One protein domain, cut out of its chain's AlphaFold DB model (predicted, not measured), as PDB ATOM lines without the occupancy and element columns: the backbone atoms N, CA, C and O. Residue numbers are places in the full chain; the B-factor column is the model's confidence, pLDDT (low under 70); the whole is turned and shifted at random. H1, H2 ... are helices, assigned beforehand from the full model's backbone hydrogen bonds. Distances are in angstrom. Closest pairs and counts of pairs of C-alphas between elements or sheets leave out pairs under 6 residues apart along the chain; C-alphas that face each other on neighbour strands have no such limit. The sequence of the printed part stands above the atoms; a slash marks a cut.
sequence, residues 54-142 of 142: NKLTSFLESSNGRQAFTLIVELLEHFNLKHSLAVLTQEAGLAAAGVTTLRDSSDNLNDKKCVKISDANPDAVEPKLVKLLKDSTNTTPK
ATOM      1  N   ASN A  54     -18.833  44.188  31.125       81.62
ATOM      2  CA  ASN A  54     -19.920  43.825  32.039       81.62
ATOM      3  C   ASN A  54     -20.863  42.752  31.461       81.62
ATOM      4  O   ASN A  54     -21.375  41.925  32.209       81.62
ATOM      5  N   LYS A  55     -21.075  42.725  30.133       86.81
ATOM      6  CA  LYS A  55     -21.896  41.688  29.482       86.81
ATOM      7  C   LYS A  55     -21.260  40.308  29.619       86.81
ATOM      8  O   LYS A  55     -21.964  39.332  29.859       86.81
ATOM      9  N   LEU A  56     -19.939  40.238  29.456       85.94
ATOM     10  CA  LEU A  56     -19.182  39.002  29.604       85.94
ATOM     11  C   LEU A  56     -19.177  38.538  31.062       85.94
ATOM     12  O   LEU A  56     -19.432  37.364  31.313       85.94
ATOM     13  N   THR A  57     -18.986  39.457  32.011       83.88
ATOM     14  CA  THR A  57     -19.060  39.150  33.445       83.88
ATOM     15  C   THR A  57     -20.404  38.516  33.808       83.88
ATOM     16  O   THR A  57     -20.431  37.407  34.333       83.88
ATOM     17  N   SER A  58     -21.527  39.138  33.428       86.38
ATOM     18  CA  SER A  58     -22.863  38.578  33.690       86.38
ATOM     19  C   SER A  58     -23.117  37.251  32.965       86.38
ATOM     20  O   SER A  58     -23.841  36.392  33.465       86.38
ATOM     21  N   PHE A  59     -22.521  37.046  31.787       88.38
ATOM     22  CA  PHE A  59     -22.624  35.769  31.084       88.38
ATOM     23  C   PHE A  59     -21.868  34.651  31.819       88.38
ATOM     24  O   PHE A  59     -22.409  33.556  31.973       88.38
ATOM     25  N   LEU A  60     -20.667  34.928  32.332       84.94
ATOM     26  CA  LEU A  60     -19.843  33.981  33.096       84.94
ATOM     27  C   LEU A  60     -20.399  33.669  34.497       84.94
ATOM     28  O   LEU A  60     -20.117  32.609  35.055       84.94
ATOM     29  N   GLU A  61     -21.243  34.533  35.058       84.50
ATOM     30  CA  GLU A  61     -22.009  34.220  36.273       84.50
ATOM     31  C   GLU A  61     -23.040  33.103  36.032       84.50
ATOM     32  O   GLU A  61     -23.354  32.319  36.940       84.50
ATOM     33  N   SER A  62     -23.522  32.953  34.796       87.69
ATOM     34  CA  SER A  62     -24.459  31.894  34.425       87.69
ATOM     35  C   SER A  62     -23.773  30.526  34.281       87.69
ATOM     36  O   SER A  62     -22.625  30.409  33.854       87.69
ATOM     37  N   SER A  63     -24.504  29.450  34.599       83.88
ATOM     38  CA  SER A  63     -24.001  28.077  34.422       83.88
ATOM     39  C   SER A  63     -23.695  27.761  32.955       83.88
ATOM     40  O   SER A  63     -22.682  27.130  32.663       83.88
ATOM     41  N   ASN A  64     -24.551  28.226  32.041       84.19
ATOM     42  CA  ASN A  64     -24.394  27.990  30.608       84.19
ATOM     43  C   ASN A  64     -23.182  28.746  30.052       84.19
ATOM     44  O   ASN A  64     -22.475  28.221  29.196       84.19
ATOM     45  N   GLY A  65     -22.911  29.952  30.560       86.00
ATOM     46  CA  GLY A  65     -21.746  30.725  30.145       86.00
ATOM     47  C   GLY A  65     -20.434  30.080  30.567       86.00
ATOM     48  O   GLY A  65     -19.538  29.947  29.735       86.00
ATOM     49  N   ARG A  66     -20.342  29.574  31.806       84.69
ATOM     50  CA  ARG A  66     -19.168  28.791  32.232       84.69
ATOM     51  C   ARG A  66     -18.973  27.550  31.374       84.69
ATOM     52  O   ARG A  66     -17.871  27.332  30.896       84.69
ATOM     53  N   GLN A  67     -20.036  26.789  31.110       83.12
ATOM     54  CA  GLN A  67     -19.963  25.609  30.239       83.12
ATOM     55  C   GLN A  67     -19.481  25.950  28.825       83.12
ATOM     56  O   GLN A  67     -18.622  25.252  28.294       83.12
ATOM     57  N   ALA A  68     -20.002  27.022  28.222       87.38
ATOM     58  CA  ALA A  68     -19.579  27.457  26.894       87.38
ATOM     59  C   ALA A  68     -18.078  27.782  26.868       87.38
ATOM     60  O   ALA A  68     -17.360  27.310  25.988       87.38
ATOM     61  N   PHE A  69     -17.584  28.519  27.865       89.06
ATOM     62  CA  PHE A  69     -16.161  28.829  27.971       89.06
ATOM     63  C   PHE A  69     -15.300  27.609  28.312       89.06
ATOM     64  O   PHE A  69     -14.204  27.501  27.774       89.06
ATOM     65  N   THR A  70     -15.790  26.651  29.102       86.31
ATOM     66  CA  THR A  70     -15.100  25.367  29.321       86.31
ATOM     67  C   THR A  70     -14.907  24.602  28.011       86.31
ATOM     68  O   THR A  70     -13.832  24.054  27.784       86.31
ATOM     69  N   LEU A  71     -15.909  24.586  27.126       87.75
ATOM     70  CA  LEU A  71     -15.785  23.948  25.809       87.75
ATOM     71  C   LEU A  71     -14.783  24.677  24.905       87.75
ATOM     72  O   LEU A  71     -14.038  24.035  24.171       87.75
ATOM     73  N   ILE A  72     -14.747  26.010  24.964       90.25
ATOM     74  CA  ILE A  72     -13.771  26.812  24.214       90.25
ATOM     75  C   ILE A  72     -12.353  26.547  24.731       90.25
ATOM     76  O   ILE A  72     -11.448  26.334  23.930       90.25
ATOM     77  N   VAL A  73     -12.153  26.534  26.052       88.56
ATOM     78  CA  VAL A  73     -10.852  26.240  26.672       88.56
ATOM     79  C   VAL A  73     -10.366  24.854  26.261       88.56
ATOM     80  O   VAL A  73      -9.249  24.736  25.767       88.56
ATOM     81  N   GLU A  74     -11.217  23.832  26.366       86.94
ATOM     82  CA  GLU A  74     -10.874  22.462  25.968       86.94
ATOM     83  C   GLU A  74     -10.476  22.365  24.489       86.94
ATOM     84  O   GLU A  74      -9.483  21.719  24.160       86.94
ATOM     85  N   LEU A  75     -11.185  23.066  23.601       89.88
ATOM     86  CA  LEU A  75     -10.844  23.138  22.181       89.88
ATOM     87  C   LEU A  75      -9.451  23.749  21.956       89.88
ATOM     88  O   LEU A  75      -8.652  23.220  21.179       89.88
ATOM     89  N   LEU A  76      -9.156  24.871  22.620       89.31
ATOM     90  CA  LEU A  76      -7.863  25.551  22.502       89.31
ATOM     91  C   LEU A  76      -6.721  24.687  23.052       89.31
ATOM     92  O   LEU A  76      -5.638  24.665  22.463       89.31
ATOM     93  N   GLU A  77      -6.957  23.960  24.145       86.81
ATOM     94  CA  GLU A  77      -6.001  22.999  24.703       86.81
ATOM     95  C   GLU A  77      -5.743  21.832  23.747       86.81
ATOM     96  O   GLU A  77      -4.582  21.497  23.503       86.81
ATOM     97  N   HIS A  78      -6.802  21.262  23.165       84.31
ATOM     98  CA  HIS A  78      -6.717  20.135  22.235       84.31
ATOM     99  C   HIS A  78      -5.842  20.456  21.014       84.31
ATOM    100  O   HIS A  78      -5.019  19.642  20.602       84.31
ATOM    101  N   PHE A  79      -5.952  21.672  20.472       87.31
ATOM    102  CA  PHE A  79      -5.126  22.132  19.347       87.31
ATOM    103  C   PHE A  79      -3.823  22.827  19.765       87.31
ATOM    104  O   PHE A  79      -3.127  23.392  18.922       87.31
ATOM    105  N   ASN A  80      -3.464  22.779  21.052       83.69
ATOM    106  CA  ASN A  80      -2.222  23.338  21.588       83.69
ATOM    107  C   ASN A  80      -2.056  24.855  21.317       83.69
ATOM    108  O   ASN A  80      -0.944  25.358  21.142       83.69
ATOM    109  N   LEU A  81      -3.162  25.606  21.322       86.19
ATOM    110  CA  LEU A  81      -3.222  27.051  21.065       86.19
ATOM    111  C   LEU A  81      -2.914  27.863  22.333       86.19
ATOM    112  O   LEU A  81      -3.736  28.631  22.839       86.19
ATOM    113  N   LYS A  82      -1.703  27.684  22.866       83.19
ATOM    114  CA  LYS A  82      -1.293  28.191  24.189       83.19
ATOM    115  C   LYS A  82      -1.382  29.714  24.317       83.19
ATOM    116  O   LYS A  82      -1.827  30.212  25.347       83.19
ATOM    117  N   HIS A  83      -0.982  30.456  23.283       83.75
ATOM    118  CA  HIS A  83      -1.000  31.923  23.313       83.75
ATOM    119  C   HIS A  83      -2.430  32.462  23.314       83.75
ATOM    120  O   HIS A  83      -2.762  33.330  24.119       83.75
ATOM    121  N   SER A  84      -3.299  31.894  22.477       87.62
ATOM    122  CA  SER A  84      -4.720  32.237  22.449       87.62
ATOM    123  C   SER A  84      -5.406  31.917  23.774       87.62
ATOM    124  O   SER A  84      -6.174  32.739  24.261       87.62
ATOM    125  N   LEU A  85      -5.092  30.772  24.389       86.88
ATOM    126  CA  LEU A  85      -5.632  30.395  25.694       86.88
ATOM    127  C   LEU A  85      -5.193  31.360  26.804       86.88
ATOM    128  O   LEU A  85      -6.031  31.802  27.587       86.88
ATOM    129  N   ALA A  86      -3.908  31.720  26.860       82.69
ATOM    130  CA  ALA A  86      -3.388  32.652  27.861       82.69
ATOM    131  C   ALA A  86      -4.034  34.041  27.736       82.69
ATOM    132  O   ALA A  86      -4.475  34.623  28.727       82.69
ATOM    133  N   VAL A  87      -4.155  34.548  26.504       84.50
ATOM    134  CA  VAL A  87      -4.827  35.825  26.236       84.50
ATOM    135  C   VAL A  87      -6.312  35.744  26.588       84.50
ATOM    136  O   VAL A  87      -6.805  36.626  27.283       84.50
ATOM    137  N   LEU A  88      -7.016  34.684  26.180       87.75
ATOM    138  CA  LEU A  88      -8.438  34.496  26.479       87.75
ATOM    139  C   LEU A  88      -8.700  34.419  27.985       87.75
ATOM    140  O   LEU A  88      -9.658  35.015  28.471       87.75
ATOM    141  N   THR A  89      -7.848  33.705  28.721       84.50
ATOM    142  CA  THR A  89      -7.973  33.541  30.175       84.50
ATOM    143  C   THR A  89      -7.990  34.895  30.869       84.50
ATOM    144  O   THR A  89      -8.861  35.129  31.710       84.50
ATOM    145  N   GLN A  90      -7.113  35.816  30.455       80.31
ATOM    146  CA  GLN A  90      -7.075  37.158  31.031       80.31
ATOM    147  C   GLN A  90      -8.100  38.126  30.444       80.31
ATOM    148  O   GLN A  90      -8.715  38.888  31.188       80.31
ATOM    149  N   GLU A  91      -8.363  38.076  29.138       82.44
ATOM    150  CA  GLU A  91      -9.388  38.917  28.507       82.44
ATOM    151  C   GLU A  91     -10.806  38.581  28.968       82.44
ATOM    152  O   GLU A  91     -11.669  39.457  28.960       82.44
ATOM    153  N   ALA A  92     -11.081  37.338  29.349       84.38
ATOM    154  CA  ALA A  92     -12.389  36.934  29.850       84.38
ATOM    155  C   ALA A  92     -12.441  36.796  31.377       84.38
ATOM    156  O   ALA A  92     -13.521  36.591  31.924       84.38
ATOM    157  N   GLY A  93     -11.308  36.922  32.077       80.25
ATOM    158  CA  GLY A  93     -11.243  36.725  33.526       80.25
ATOM    159  C   GLY A  93     -11.648  35.309  33.946       80.25
ATOM    160  O   GLY A  93     -12.322  35.134  34.962       80.25
ATOM    161  N   LEU A  94     -11.267  34.295  33.160       80.12
ATOM    162  CA  LEU A  94     -11.713  32.907  33.347       80.12
ATOM    163  C   LEU A  94     -11.294  32.323  34.697       80.12
ATOM    164  O   LEU A  94     -12.083  31.606  35.314       80.12
ATOM    165  N   ALA A  95     -10.114  32.706  35.190       73.81
ATOM    166  CA  ALA A  95      -9.628  32.321  36.512       73.81
ATOM    167  C   ALA A  95     -10.592  32.763  37.630       73.81
ATOM    168  O   ALA A  95     -10.939  31.972  38.503       73.81
ATOM    169  N   ALA A  96     -11.109  33.995  37.565       70.94
ATOM    170  CA  ALA A  96     -12.078  34.502  38.539       70.94
ATOM    171  C   ALA A  96     -13.467  33.857  38.382       70.94
ATOM    172  O   ALA A  96     -14.213  33.744  39.353       70.94
ATOM    173  N   ALA A  97     -13.817  33.420  37.171       68.50
ATOM    174  CA  ALA A  97     -15.083  32.751  36.877       68.50
ATOM    175  C   ALA A  97     -15.086  31.246  37.218       68.50
ATOM    176  O   ALA A  97     -16.107  30.582  37.017       68.50
ATOM    177  N   GLY A  98     -13.969  30.691  37.704       70.25
ATOM    178  CA  GLY A  98     -13.831  29.260  37.995       70.25
ATOM    179  C   GLY A  98     -13.848  28.377  36.744       70.25
ATOM    180  O   GLY A  98     -14.170  27.192  36.829       70.25
ATOM    181  N   VAL A  99     -13.550  28.945  35.571       71.06
ATOM    182  CA  VAL A  99     -13.358  28.183  34.333       71.06
ATOM    183  C   VAL A  99     -11.884  27.810  34.273       71.06
ATOM    184  O   VAL A  99     -11.053  28.607  33.845       71.06
ATOM    185  N   THR A 100     -11.562  26.616  34.760       64.50
ATOM    186  CA  THR A 100     -10.190  26.118  34.806       64.50
ATOM    187  C   THR A 100      -9.847  25.271  33.592       64.50
ATOM    188  O   THR A 100     -10.713  24.689  32.929       64.50
ATOM    189  N   THR A 101      -8.552  25.222  33.301       60.47
ATOM    190  CA  THR A 101      -7.992  24.309  32.310       60.47
ATOM    191  C   THR A 101      -7.984  22.889  32.876       60.47
ATOM    192  O   THR A 101      -7.963  22.701  34.098       60.47
ATOM    193  N   LEU A 102      -7.991  21.854  32.027       51.97
ATOM    194  CA  LEU A 102      -7.990  20.462  32.513       51.97
ATOM    195  C   LEU A 102      -6.768  20.149  33.401       51.97
ATOM    196  O   LEU A 102      -6.819  19.224  34.214       51.97
ATOM    197  N   ARG A 103      -5.694  20.940  33.287       45.97
ATOM    198  CA  ARG A 103      -4.463  20.810  34.082       45.97
ATOM    199  C   ARG A 103      -4.596  21.227  35.544       45.97
ATOM    200  O   ARG A 103      -3.863  20.688  36.365       45.97
ATOM    201  N   ASP A 104      -5.551  22.084  35.895       44.09
ATOM    202  CA  ASP A 104      -5.682  22.607  37.266       44.09
ATOM    203  C   ASP A 104      -6.444  21.643  38.203       44.09
ATOM    204  O   ASP A 104      -6.644  21.917  39.385       44.09
ATOM    205  N   SER A 105      -6.864  20.478  37.691       48.53
ATOM    206  CA  SER A 105      -7.728  19.514  38.392       48.53
ATOM    207  C   SER A 105      -7.051  18.732  39.531       48.53
ATOM    208  O   SER A 105      -7.650  17.778  40.026       48.53
ATOM    209  N   SER A 106      -5.834  19.089  39.959       45.91
ATOM    210  CA  SER A 106      -5.144  18.362  41.040       45.91
ATOM    211  C   SER A 106      -5.273  18.978  42.440       45.91
ATOM    212  O   SER A 106      -5.052  18.235  43.387       45.91
ATOM    213  N   ASP A 107      -5.709  20.237  42.619       39.09
ATOM    214  CA  ASP A 107      -5.589  20.907  43.937       39.09
ATOM    215  C   ASP A 107      -6.801  21.735  44.427       39.09
ATOM    216  O   ASP A 107      -6.633  22.707  45.165       39.09
ATOM    217  N   ASN A 108      -8.054  21.363  44.128       39.97
ATOM    218  CA  ASN A 108      -9.164  21.900  44.937       39.97
ATOM    219  C   ASN A 108     -10.316  20.913  45.167       39.97
ATOM    220  O   ASN A 108     -11.178  20.668  44.323       39.97
ATOM    221  N   LEU A 109     -10.283  20.341  46.369       47.72
ATOM    222  CA  LEU A 109     -11.296  19.504  46.982       47.72
ATOM    223  C   LEU A 109     -12.434  20.392  47.518       47.72
ATOM    224  O   LEU A 109     -12.206  21.224  48.388       47.72
ATOM    225  N   ASN A 110     -13.660  20.090  47.074       44.12
ATOM    226  CA  ASN A 110     -14.956  20.597  47.552       44.12
ATOM    227  C   ASN A 110     -15.507  21.857  46.871       44.12
ATOM    228  O   ASN A 110     -15.650  22.893  47.504       44.12
ATOM    229  N   ASP A 111     -16.040  21.697  45.658       36.34
ATOM    230  CA  ASP A 111     -17.403  22.174  45.424       36.34
ATOM    231  C   ASP A 111     -18.118  21.383  44.326       36.34
ATOM    232  O   ASP A 111     -17.672  21.225  43.188       36.34
ATOM    233  N   LYS A 112     -19.272  20.831  44.694       49.31
ATOM    234  CA  LYS A 112     -20.124  20.016  43.828       49.31
ATOM    235  C   LYS A 112     -20.860  20.921  42.839       49.31
ATOM    236  O   LYS A 112     -22.049  21.175  43.012       49.31
ATOM    237  N   LYS A 113     -20.185  21.389  41.785       41.12
ATOM    238  CA  LYS A 113     -20.869  21.916  40.587       41.12
ATOM    239  C   LYS A 113     -20.057  21.864  39.293       41.12
ATOM    240  O   LYS A 113     -20.311  22.645  38.381       41.12
ATOM    241  N   CYS A 114     -19.141  20.911  39.150       40.06
ATOM    242  CA  CYS A 114     -18.673  20.551  37.815       40.06
ATOM    243  C   CYS A 114     -19.749  19.689  37.157       40.06
ATOM    244  O   CYS A 114     -19.992  18.544  37.547       40.06
ATOM    245  N   VAL A 115     -20.439  20.275  36.180       39.25
ATOM    246  CA  VAL A 115     -21.266  19.533  35.233       39.25
ATOM    247  C   VAL A 115     -20.373  18.454  34.647       39.25
ATOM    248  O   VAL A 115     -19.339  18.753  34.053       39.25
ATOM    249  N   LYS A 116     -20.747  17.196  34.883       42.34
ATOM    250  CA  LYS A 116     -20.029  16.046  34.359       42.34
ATOM    251  C   LYS A 116     -20.158  16.076  32.842       42.34
ATOM    252  O   LYS A 116     -21.130  15.569  32.297       42.34
ATOM    253  N   ILE A 117     -19.187  16.684  32.169       48.75
ATOM    254  CA  ILE A 117     -18.910  16.334  30.783       48.75
ATOM    255  C   ILE A 117     -18.172  15.007  30.874       48.75
ATOM    256  O   ILE A 117     -16.950  14.983  31.046       48.75
ATOM    257  N   SER A 118     -18.967  13.939  30.909       44.34
ATOM    258  CA  SER A 118     -18.542  12.547  30.959       44.34
ATOM    259  C   SER A 118     -17.341  12.336  30.040       44.34
ATOM    260  O   SER A 118     -17.295  12.839  28.918       44.34
ATOM    261  N   ASP A 119     -16.373  11.606  30.581       42.00
ATOM    262  CA  ASP A 119     -15.222  11.034  29.892       42.00
ATOM    263  C   ASP A 119     -14.131  12.052  29.530       42.00
ATOM    264  O   ASP A 119     -13.943  12.498  28.397       42.00
ATOM    265  N   ALA A 120     -13.359  12.416  30.555       44.56
ATOM    266  CA  ALA A 120     -12.009  12.937  30.393       44.56
ATOM    267  C   ALA A 120     -11.088  11.795  29.922       44.56
ATOM    268  O   ALA A 120     -10.408  11.168  30.726       44.56
ATOM    269  N   ASN A 121     -11.104  11.504  28.619       47.94
ATOM    270  CA  ASN A 121      -9.990  10.819  27.977       47.94
ATOM    271  C   ASN A 121      -9.110  11.883  27.295       47.94
ATOM    272  O   ASN A 121      -9.580  12.495  26.333       47.94
ATOM    273  N   PRO A 122      -7.878  12.136  27.771       50.91
ATOM    274  CA  PRO A 122      -6.948  13.058  27.116       50.91
ATOM    275  C   PRO A 122      -6.518  12.586  25.713       50.91
ATOM    276  O   PRO A 122      -6.054  13.410  24.932       50.91
ATOM    277  N   ASP A 123      -6.755  11.315  25.360       49.69
ATOM    278  CA  ASP A 123      -6.529  10.743  24.020       49.69
ATOM    279  C   ASP A 123      -7.787  10.749  23.127       49.69
ATOM    280  O   ASP A 123      -7.884  10.011  22.141       49.69
ATOM    281  N   ALA A 124      -8.809  11.541  23.463       57.19
ATOM    282  CA  ALA A 124      -9.949  11.699  22.573       57.19
ATOM    283  C   ALA A 124      -9.485  12.345  21.258       57.19
ATOM    284  O   ALA A 124      -9.111  13.509  21.238       57.19
ATOM    285  N   VAL A 125      -9.578  11.594  20.156       66.25
ATOM    286  CA  VAL A 125      -9.244  11.995  18.769       66.25
ATOM    287  C   VAL A 125      -9.941  13.292  18.316       66.25
ATOM    288  O   VAL A 125      -9.582  13.870  17.297       66.25
ATOM    289  N   GLU A 126     -10.952  13.751  19.054       74.75
ATOM    290  CA  GLU A 126     -11.799  14.867  18.670       74.75
ATOM    291  C   GLU A 126     -12.252  15.679  19.897       74.75
ATOM    292  O   GLU A 126     -12.678  15.074  20.895       74.75
ATOM    293  N   PRO A 127     -12.213  17.025  19.821       81.38
ATOM    294  CA  PRO A 127     -12.607  17.907  20.915       81.38
ATOM    295  C   PRO A 127     -14.097  17.785  21.248       81.38
ATOM    296  O   PRO A 127     -14.949  17.525  20.387       81.38
ATOM    297  N   LYS A 128     -14.442  18.011  22.515       79.25
ATOM    298  CA  LYS A 128     -15.803  17.810  23.046       79.25
ATOM    299  C   LYS A 128     -16.830  18.728  22.391       79.25
ATOM    300  O   LYS A 128     -17.962  18.300  22.164       79.25
ATOM    301  N   LEU A 129     -16.436  19.953  22.032       82.31
ATOM    302  CA  LEU A 129     -17.299  20.874  21.287       82.31
ATOM    303  C   LEU A 129     -17.776  20.259  19.960       82.31
ATOM    304  O   LEU A 129     -18.938  20.405  19.589       82.31
ATOM    305  N   VAL A 130     -16.900  19.529  19.263       78.44
ATOM    306  CA  VAL A 130     -17.242  18.905  17.980       78.44
ATOM    307  C   VAL A 130     -18.157  17.698  18.181       78.44
ATOM    308  O   VAL A 130     -19.102  17.522  17.413       78.44
ATOM    309  N   LYS A 131     -17.961  16.918  19.252       79.81
ATOM    310  CA  LYS A 131     -18.891  15.836  19.624       79.81
ATOM    311  C   LYS A 131     -20.301  16.365  19.896       79.81
ATOM    312  O   LYS A 131     -21.259  15.865  19.317       79.81
ATOM    313  N   LEU A 132     -20.418  17.440  20.678       81.56
ATOM    314  CA  LEU A 132     -21.708  18.079  20.967       81.56
ATOM    315  C   LEU A 132     -22.417  18.589  19.706       81.56
ATOM    316  O   LEU A 132     -23.635  18.457  19.584       81.56
ATOM    317  N   LEU A 133     -21.668  19.153  18.755       83.19
ATOM    318  CA  LEU A 133     -22.234  19.593  17.479       83.19
ATOM    319  C   LEU A 133     -22.739  18.410  16.646       83.19
ATOM    320  O   LEU A 133     -23.838  18.483  16.097       83.19
ATOM    321  N   LYS A 134     -21.986  17.306  16.591       79.88
ATOM    322  CA  LYS A 134     -22.413  16.083  15.896       79.88
ATOM    323  C   LYS A 134     -23.702  15.522  16.488       79.88
ATOM    324  O   LYS A 134     -24.636  15.244  15.734       79.88
ATOM    325  N   ASP A 135     -23.789  15.444  17.811       77.31
ATOM    326  CA  ASP A 135     -24.981  14.960  18.511       77.31
ATOM    327  C   ASP A 135     -26.199  15.855  18.239       77.31
ATOM    328  O   ASP A 135     -27.289  15.350  17.979       77.31
ATOM    329  N   SER A 136     -26.006  17.178  18.178       72.19
ATOM    330  CA  SER A 136     -27.065  18.130  17.814       72.19
ATOM    331  C   SER A 136     -27.531  18.011  16.357       72.19
ATOM    332  O   SER A 136     -28.662  18.392  16.054       72.19
ATOM    333  N   THR A 137     -26.685  17.536  15.441       65.25
ATOM    334  CA  THR A 137     -27.055  17.335  14.024       65.25
ATOM    335  C   THR A 137     -27.657  15.958  13.747       65.25
ATOM    336  O   THR A 137     -28.429  15.809  12.802       65.25
ATOM    337  N   ASN A 138     -27.354  14.960  14.585       59.56
ATOM    338  CA  ASN A 138     -27.916  13.609  14.491       59.56
ATOM    339  C   ASN A 138     -29.314  13.485  15.113       59.56
ATOM    340  O   ASN A 138     -30.005  12.495  14.878       59.56
ATOM    341  N   THR A 139     -29.778  14.487  15.862       53.66
ATOM    342  CA  THR A 139     -31.180  14.581  16.285       53.66
ATOM    343  C   THR A 139     -32.035  15.147  15.150       53.66
ATOM    344  O   THR A 139     -32.414  16.316  15.164       53.66
ATOM    345  N   THR A 140     -32.325  14.337  14.129       46.91
ATOM    346  CA  THR A 140     -33.393  14.644  13.161       46.91
ATOM    347  C   THR A 140     -34.763  14.328  13.791       46.91
ATOM    348  O   THR A 140     -34.868  13.429  14.629       46.91
ATOM    349  N   PRO A 141     -35.803  15.110  13.450       49.34
ATOM    350  CA  PRO A 141     -37.038  15.251  14.208       49.34
ATOM    351  C   PRO A 141     -37.989  14.074  13.971       49.34
ATOM    352  O   PRO A 141     -38.021  13.501  12.882       49.34
ATOM    353  N   LYS A 142     -38.773  13.738  14.997       39.41
ATOM    354  CA  LYS A 142     -39.915  12.829  14.880       39.41
ATOM    355  C   LYS A 142     -41.178  13.612  14.545       39.41
ATOM    356  O   LYS A 142     -41.313  14.730  15.089       39.41
TER     357      LYS A 142
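This is residues 54 to 142 of the 142 residues of an uncharacterized protein of Macrostomum lignano (UniProt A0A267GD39). A helical hairpin, H2 and H3, makes the core of this model, with the short helix H1 making a corner near the start of H2 and H4 meeting H2 with its first turns and then reaching away from it. Between H3 and H4 a long loop, residues 93 to 127, swings out from the helices, and residues 104 to 112 of it stick out, as do residues 133 to 142, of which 133 to 138 belong to H4. The printed part has 89 residues, with four named helices in the order H1, H2, H3, H4 and no named strand; the class is all helix. It is only just compact, close to loose, with a radius of gyration of the C-alphas of 14.2 A, and the C-alphas span 42 by 31 by 29 A.

H1, residues 54 to 61, and H2, residues 63 to 78, only just touch, with 3 pairs of C-alphas within 8 A, and touch only at the corner by their tight link. Their closest C-alphas, those of Phe 59 and Gly 65, are 5.2 A apart, and their lines are about perpendicular at 90 degrees; of H2, residues 65 to 66 alone touch H1. H2 and H3, residues 82 to 92, form a helical hairpin: they touch, closest at the C-alphas of Leu 76 and Leu 85, 6.2 A apart, and run opposite ways at a shallow tilt of 18 degrees. Of H2, residues 73 to 77 alone touch H3. H1 and H3 are close but not clearly touching, with the closest C-alphas, Leu 56 and Ala 92, 7.1 A apart. H4, residues 128 to 138, touches residues 71 to 75 of H2 alone, and the closest C-alphas, those of Leu 71 and Leu 129, are 5.7 A apart. H2 and H4 run opposite ways at a steep tilt of 67 degrees, only just short of about perpendicular. H4 is apart from H1 and from H3. In H1, H2, H3 and H4 every O i to N i+4 pair is within hydrogen-bond range.

H1 begins at C-alpha 54 at (-19.920, 43.825, 32.039) and has 8 residues. H2, the longest helix with 16 residues, measures 22.6 A from its first C-alpha, at (-24.001, 28.077, 34.422), to its last. H3 measures 15.2 A. H4 measures 15.4 A and ends at C-alpha 138 at (-27.916, 13.609, 14.491).

The two C-alphas farthest apart are those of Asp 107 and Lys 142, 45.7 A. The printed part has no cut. The link from H3 to H4 is long, with 35 residues, while the link from H2 to H3 is tight. The mean pLDDT of the printed part is 70.5, and 33 residues are under 70: residue 97, residues 100 to 125 and residues 137 to 142.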